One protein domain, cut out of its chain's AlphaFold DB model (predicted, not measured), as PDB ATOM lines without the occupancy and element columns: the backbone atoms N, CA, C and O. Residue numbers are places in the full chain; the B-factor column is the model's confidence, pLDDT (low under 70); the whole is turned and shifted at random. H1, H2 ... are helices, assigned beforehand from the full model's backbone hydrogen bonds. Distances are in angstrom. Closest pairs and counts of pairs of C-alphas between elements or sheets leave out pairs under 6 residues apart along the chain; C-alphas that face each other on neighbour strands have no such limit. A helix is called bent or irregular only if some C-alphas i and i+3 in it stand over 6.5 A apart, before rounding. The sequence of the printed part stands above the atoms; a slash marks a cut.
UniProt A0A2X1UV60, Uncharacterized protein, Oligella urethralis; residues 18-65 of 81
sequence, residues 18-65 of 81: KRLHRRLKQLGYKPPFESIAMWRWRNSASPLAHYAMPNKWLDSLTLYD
ATOM      1  N   LYS A  18     -21.364  47.242  12.096       89.19
ATOM      2  CA  LYS A  18     -21.787  45.857  12.373       89.19
ATOM      3  C   LYS A  18     -23.311  45.667  12.348       89.19
ATOM      4  O   LYS A  18     -23.784  44.592  11.987       89.19
ATOM      5  N   ARG A  19     -24.100  46.682  12.732       88.94
ATOM      6  CA  ARG A  19     -25.572  46.596  12.697       88.94
ATOM      7  C   ARG A  19     -26.115  46.697  11.270       88.94
ATOM      8  O   ARG A  19     -27.067  45.984  10.963       88.94
ATOM      9  N   LEU A  20     -25.475  47.499  10.415       89.69
ATOM     10  CA  LEU A  20     -25.754  47.537   8.978       89.69
ATOM     11  C   LEU A  20     -25.469  46.168   8.345       89.69
ATOM     12  O   LEU A  20     -26.342  45.591   7.708       89.69
ATOM     13  N   HIS A  21     -24.292  45.592   8.606       90.88
ATOM     14  CA  HIS A  21     -23.936  44.261   8.098       90.88
ATOM     15  C   HIS A  21     -24.901  43.179   8.579       90.88
ATOM     16  O   HIS A  21     -25.280  42.299   7.814       90.88
ATOM     17  N   ARG A  22     -25.350  43.250   9.838       91.19
ATOM     18  CA  ARG A  22     -26.374  42.338  10.359       91.19
ATOM     19  C   ARG A  22     -27.692  42.471   9.595       91.19
ATOM     20  O   ARG A  22     -28.287  41.449   9.274       91.19
ATOM     21  N   ARG A  23     -28.137  43.695   9.292       90.00
ATOM     22  CA  ARG A  23     -29.346  43.920   8.488       90.00
ATOM     23  C   ARG A  23     -29.184  43.359   7.076       90.00
ATOM     24  O   ARG A  23     -30.080  42.671   6.610       90.00
ATOM     25  N   LEU A  24     -28.032  43.572   6.443       90.31
ATOM     26  CA  LEU A  24     -27.724  43.001   5.127       90.31
ATOM     27  C   LEU A  24     -27.775  41.465   5.141       90.31
ATOM     28  O   LEU A  24     -28.378  40.871   4.253       90.31
ATOM     29  N   LYS A  25     -27.249  40.819   6.189       92.12
ATOM     30  CA  LYS A  25     -27.362  39.360   6.368       92.12
ATOM     31  C   LYS A  25     -28.810  38.895   6.539       92.12
ATOM     32  O   LYS A  25     -29.185  37.888   5.958       92.12
ATOM     33  N   GLN A  26     -29.625  39.627   7.302       91.56
ATOM     34  CA  GLN A  26     -31.059  39.323   7.456       91.56
ATOM     35  C   GLN A  26     -31.833  39.450   6.140       91.56
ATOM     36  O   GLN A  26     -32.834  38.770   5.956       91.56
ATOM     37  N   LEU A  27     -31.373  40.319   5.240       89.44
ATOM     38  CA  LEU A  27     -31.926  40.473   3.896       89.44
ATOM     39  C   LEU A  27     -31.359  39.449   2.894       89.44
ATOM     40  O   LEU A  27     -31.770  39.452   1.741       89.44
ATOM     41  N   GLY A  28     -30.434  38.577   3.312       91.44
ATOM     42  CA  GLY A  28     -29.865  37.517   2.475       91.44
ATOM     43  C   GLY A  28     -28.637  37.916   1.650       91.44
ATOM     44  O   GLY A  28     -28.163  37.116   0.845       91.44
ATOM     45  N   TYR A  29     -28.078  39.116   1.844       90.44
ATOM     46  CA  TYR A  29     -26.862  39.525   1.138       90.44
ATOM     47  C   TYR A  29     -25.625  38.783   1.664       90.44
ATOM     48  O   TYR A  29     -25.489  38.528   2.868       90.44
ATOM     49  N   LYS A  30     -24.696  38.464   0.756       89.75
ATOM     50  CA  LYS A  30     -23.459  37.732   1.060       89.75
ATOM     51  C   LYS A  30     -22.284  38.700   1.303       89.75
ATOM     52  O   LYS A  30     -22.206  39.723   0.628       89.75
ATOM     53  N   PRO A  31     -21.387  38.400   2.262       85.56
ATOM     54  CA  PRO A  31     -20.150  39.160   2.471       85.56
ATOM     55  C   PRO A  31     -19.187  39.012   1.272       85.56
ATOM     56  O   PRO A  31     -19.332  38.051   0.515       85.56
ATOM     57  N   PRO A  32     -18.179  39.895   1.122       87.06
ATOM     58  CA  PRO A  32     -17.707  40.897   2.087       87.06
ATOM     59  C   PRO A  32     -18.480  42.221   2.048       87.06
ATOM     60  O   PRO A  32     -18.835  42.729   0.991       87.06
ATOM     61  N   PHE A  33     -18.711  42.809   3.225       88.31
ATOM     62  CA  PHE A  33     -19.285  44.150   3.344       88.31
ATOM     63  C   PHE A  33     -18.221  45.132   3.816       88.31
ATOM     64  O   PHE A  33     -17.602  44.929   4.865       88.31
ATOM     65  N   GLU A  34     -18.067  46.235   3.096       87.94
ATOM     66  CA  GLU A  34     -17.187  47.315   3.525       87.94
ATOM     67  C   GLU A  34     -17.716  47.992   4.796       87.94
ATOM     68  O   GLU A  34     -18.924  48.158   5.016       87.94
ATOM     69  N   SER A  35     -16.793  48.371   5.678       87.38
ATOM     70  CA  SER A  35     -17.126  49.110   6.892       87.38
ATOM     71  C   SER A  35     -17.172  50.600   6.583       87.38
ATOM     72  O   SER A  35     -16.148  51.274   6.565       87.38
ATOM     73  N   ILE A  36     -18.375  51.125   6.372       86.94
ATOM     74  CA  ILE A  36     -18.588  52.557   6.145       86.94
ATOM     75  C   ILE A  36     -18.821  53.309   7.459       86.94
ATOM     76  O   ILE A  36     -19.503  52.835   8.368       86.94
ATOM     77  N   ALA A  37     -18.262  54.513   7.573       86.25
ATOM     78  CA  ALA A  37     -18.400  55.322   8.779       86.25
ATOM     79  C   ALA A  37     -19.819  55.912   8.896       86.25
ATOM     80  O   ALA A  37     -20.198  56.795   8.129       86.25
ATOM     81  N   MET A  38     -20.601  55.460   9.877       84.25
ATOM     82  CA  MET A  38     -22.035  55.787  10.016       84.25
ATOM     83  C   MET A  38     -22.343  57.269  10.293       84.25
ATOM     84  O   MET A  38     -23.473  57.707  10.109       84.25
ATOM     85  N   TRP A  39     -21.358  58.041  10.750       82.62
ATOM     86  CA  TRP A  39     -21.503  59.464  11.080       82.62
ATOM     87  C   TRP A  39     -21.362  60.430   9.892       82.62
ATOM     88  O   TRP A  39     -21.739  61.591  10.012       82.62
ATOM     89  N   ARG A  40     -20.811  59.991   8.750       84.56
ATOM     90  CA  ARG A  40     -20.528  60.868   7.603       84.56
ATOM     91  C   ARG A  40     -21.726  60.869   6.671       84.56
ATOM     92  O   ARG A  40     -22.041  59.823   6.118       84.56
ATOM     93  N   TRP A  41     -22.309  62.042   6.421       81.31
ATOM     94  CA  TRP A  41     -23.466  62.196   5.533       81.31
ATOM     95  C   TRP A  41     -23.260  61.548   4.160       81.31
ATOM     96  O   TRP A  41     -24.127  60.817   3.709       81.31
ATOM     97  N   ARG A  42     -22.078  61.708   3.545       84.06
ATOM     98  CA  ARG A  42     -21.744  61.119   2.232       84.06
ATOM     99  C   ARG A  42     -22.005  59.608   2.144       84.06
ATOM    100  O   ARG A  42     -22.306  59.105   1.069       84.06
ATOM    101  N   ASN A  43     -21.915  58.889   3.261       85.19
ATOM    102  CA  ASN A  43     -22.102  57.441   3.284       85.19
ATOM    103  C   ASN A  43     -23.578  57.017   3.214       85.19
ATOM    104  O   ASN A  43     -23.843  55.825   3.067       85.19
ATOM    105  N   SER A  44     -24.535  57.950   3.301       81.00
ATOM    106  CA  SER A  44     -25.959  57.652   3.104       81.00
ATOM    107  C   SER A  44     -26.266  57.256   1.659       81.00
ATOM    108  O   SER A  44     -27.142  56.428   1.447       81.00
ATOM    109  N   ALA A  45     -25.495  57.777   0.698       83.94
ATOM    110  CA  ALA A  45     -25.583  57.453  -0.725       83.94
ATOM    111  C   ALA A  45     -24.804  56.178  -1.113       83.94
ATOM    112  O   ALA A  45     -24.657  55.860  -2.291       83.94
ATOM    113  N   SER A  46     -24.243  55.453  -0.138       84.88
ATOM    114  CA  SER A  46     -23.518  54.211  -0.410       84.88
ATOM    115  C   SER A  46     -24.488  53.106  -0.854       84.88
ATOM    116  O   SER A  46     -25.527  52.933  -0.209       84.88
ATOM    117  N   PRO A  47     -24.133  52.275  -1.854       86.25
ATOM    118  CA  PRO A  47     -24.956  51.139  -2.278       86.25
ATOM    119  C   PRO A  47     -25.356  50.213  -1.122       86.25
ATOM    120  O   PRO A  47     -26.486  49.738  -1.060       86.25
ATOM    121  N   LEU A  48     -24.466  50.021  -0.141       87.00
ATOM    122  CA  LEU A  48     -24.731  49.203   1.046       87.00
ATOM    123  C   LEU A  48     -25.875  49.755   1.907       87.00
ATOM    124  O   LEU A  48     -26.648  48.981   2.472       87.00
ATOM    125  N   ALA A  49     -25.982  51.081   2.019       85.06
ATOM    126  CA  ALA A  49     -27.065  51.723   2.756       85.06
ATOM    127  C   ALA A  49     -28.400  51.548   2.018       85.06
ATOM    128  O   ALA A  49     -29.391  51.173   2.645       85.06
ATOM    129  N   HIS A  50     -28.404  51.718   0.692       85.50
ATOM    130  CA  HIS A  50     -29.584  51.498  -0.149       85.50
ATOM    131  C   HIS A  50     -30.059  50.036  -0.128       85.50
ATOM    132  O   HIS A  50     -31.254  49.782   0.003       85.50
ATOM    133  N   TYR A  51     -29.145  49.062  -0.156       87.88
ATOM    134  CA  TYR A  51     -29.502  47.642  -0.038       87.88
ATOM    135  C   TYR A  51     -30.085  47.277   1.324       87.88
ATOM    136  O   TYR A  51     -30.971  46.426   1.412       87.88
ATOM    137  N   ALA A  52     -29.618  47.918   2.394       87.00
ATOM    138  CA  ALA A  52     -30.138  47.683   3.736       87.00
ATOM    139  C   ALA A  52     -31.497  48.360   4.000       87.00
ATOM    140  O   ALA A  52     -32.199  47.955   4.933       87.00
ATOM    141  N   MET A  53     -31.855  49.370   3.200       86.25
ATOM    142  CA  MET A  53     -33.070  50.182   3.323       86.25
ATOM    143  C   MET A  53     -33.765  50.368   1.966       86.25
ATOM    144  O   MET A  53     -33.714  51.454   1.389       86.25
ATOM    145  N   PRO A  54     -34.442  49.333   1.445       84.25
ATOM    146  CA  PRO A  54     -35.242  49.485   0.236       84.25
ATOM    147  C   PRO A  54     -36.433  50.418   0.487       84.25
ATOM    148  O   PRO A  54     -36.980  50.436   1.589       84.25
ATOM    149  N   ASN A  55     -36.904  51.126  -0.545       82.56
ATOM    150  CA  ASN A  55     -38.051  52.042  -0.428       82.56
ATOM    151  C   ASN A  55     -39.299  51.358   0.162       82.56
ATOM    152  O   ASN A  55     -39.944  51.925   1.030       82.56
ATOM    153  N   LYS A  56     -39.551  50.082  -0.172       82.38
ATOM    154  CA  LYS A  56     -40.637  49.284   0.439       82.38
ATOM    155  C   LYS A  56     -40.543  49.181   1.966       82.38
ATOM    156  O   LYS A  56     -41.550  49.083   2.654       82.38
ATOM    157  N   TRP A  57     -39.327  49.148   2.508       83.00
ATOM    158  CA  TRP A  57     -39.122  49.152   3.953       83.00
ATOM    159  C   TRP A  57     -39.368  50.543   4.547       83.00
ATOM    160  O   TRP A  57     -39.890  50.635   5.652       83.00
ATOM    161  N   LEU A  58     -39.058  51.616   3.815       80.69
ATOM    162  CA  LEU A  58     -39.404  52.977   4.232       80.69
ATOM    163  C   LEU A  58     -40.924  53.174   4.292       80.69
ATOM    164  O   LEU A  58     -41.405  53.728   5.274       80.69
ATOM    165  N   ASP A  59     -41.672  52.623   3.334       80.62
ATOM    166  CA  ASP A  59     -43.142  52.662   3.352       80.62
ATOM    167  C   ASP A  59     -43.707  52.045   4.651       80.62
ATOM    168  O   ASP A  59     -44.653  52.561   5.241       80.62
ATOM    169  N   SER A  60     -43.071  50.980   5.164       83.44
ATOM    170  CA  SER A  60     -43.460  50.342   6.435       83.44
ATOM    171  C   SER A  60     -43.178  51.187   7.684       83.44
ATOM    172  O   SER A  60     -43.736  50.921   8.744       83.44
ATOM    173  N   LEU A  61     -42.320  52.205   7.577       80.00
ATOM    174  CA  LEU A  61     -41.991  53.124   8.670       80.00
ATOM    175  C   LEU A  61     -42.942  54.324   8.746       80.00
ATOM    176  O   LEU A  61     -42.632  55.296   9.437       80.00
ATOM    177  N   THR A  62     -44.064  54.287   8.018       77.62
ATOM    178  CA  THR A  62     -44.986  55.426   7.880       77.62
ATOM    179  C   THR A  62     -44.289  56.645   7.254       77.62
ATOM    180  O   THR A  62     -44.719  57.785   7.423       77.62
ATOM    181  N   LEU A  63     -43.187  56.426   6.522       81.69
ATOM    182  CA  LEU A  63     -42.606  57.463   5.678       81.69
ATOM    183  C   LEU A  63     -43.467  57.598   4.433       81.69
ATOM    184  O   LEU A  63     -43.717  56.622   3.729       81.69
ATOM    185  N   TYR A  64     -43.881  58.825   4.154       79.38
ATOM    186  CA  TYR A  64     -44.657  59.128   2.969       79.38
ATOM    187  C   TYR A  64     -43.753  59.654   1.855       79.38
ATOM    188  O   TYR A  64     -42.892  60.510   2.082       79.38
ATOM    189  N   ASP A  65     -43.940  59.119   0.653       81.06
ATOM    190  CA  ASP A  65     -43.211  59.538  -0.537       81.06
ATOM    191  C   ASP A  65     -43.798  60.849  -1.068       81.06
ATOM    192  O   ASP A  65     -44.898  60.873  -1.619       81.06
TER     193      ASP A  65
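AT A GLANCE: This is residues 18 to 65 of the 81 residues of an uncharacterized protein of Oligella urethralis (UniProt A0A2X1UV60). H1 and H3 pack together at a steep angle as a small core, with the short helix H2 beyond H3, on the side away from H1; the long unnamed stretch of residues 27 to 40 bows out along one side of these three helices and joins the end of H1 to the start of H2. On the other side an arm with H4 leads away from the body, and its residues 56 to 62 stick out free. The printed part has 48 residues, with four named helices in the order H1, H2, H3, H4 and no named strand, and its class is all helix. The whole is only just compact, close to loose, with a radius of gyration of the C-alphas of 11.4 A, and the C-alphas span 31 by 25 by 15 A, the bowed stretch and the arm making the length.

HOW THE PARTS SIT: The longest helix by residues is H1, residues 18 to 26. It touches H3, residues 47 to 52, with 5 pairs of C-alphas within 8 A. The closest C-alphas of the two are those of Leu 24 and Ala 52, 5.4 A apart. Their lines stand at a steep tilt of 66 degrees, and they run the same way. H2, residues 41 to 45, and H3 are close but not clearly touching: their closest C-alphas, those of Asn 43 and Ala 49, are 7.6 A apart. H4, residues 55 to 60, is apart from H1, H2 and H3, and H1 and H2 are also apart. Residues 56 to 62, of which 56 to 60 belong to H4, stand free. In H1, H3 and H4 every pair of O i to N i+4 is within hydrogen-bond range; in H2 this holds for 0 of 1, while 2 of 2 pairs of O i to N i+3 are within range.

IN THESE COORDINATES: H1 begins with C-alpha 18 at (-21.787, 45.857, 12.373) and ends with C-alpha 26 at (-31.059, 39.323, 7.456), a length of 12.4 A. H3 measures 8.7 A from C-alpha 47 to C-alpha 52. H2 measures 8.1 A from C-alpha 41 to C-alpha 45; it is neither bent nor irregular, but only just: C-alphas 42 and 45 are 6.1 A apart. H4 measures 8.9 A and ends with C-alpha 60 at (-43.460, 50.342, 6.435).

THE WHOLE: The two C-alphas farthest apart are those of Pro 32 and Tyr 64, at 32.5 A. The link from H1 to H2 is long, with 14 residues, and its C-alphas lie 10 to 14 A from the mean of all C-alphas. The links H2 to H3 and H3 to H4 are tight. The printed part has no cut. Its mean pLDDT is 85.8, and no printed residue is under 70.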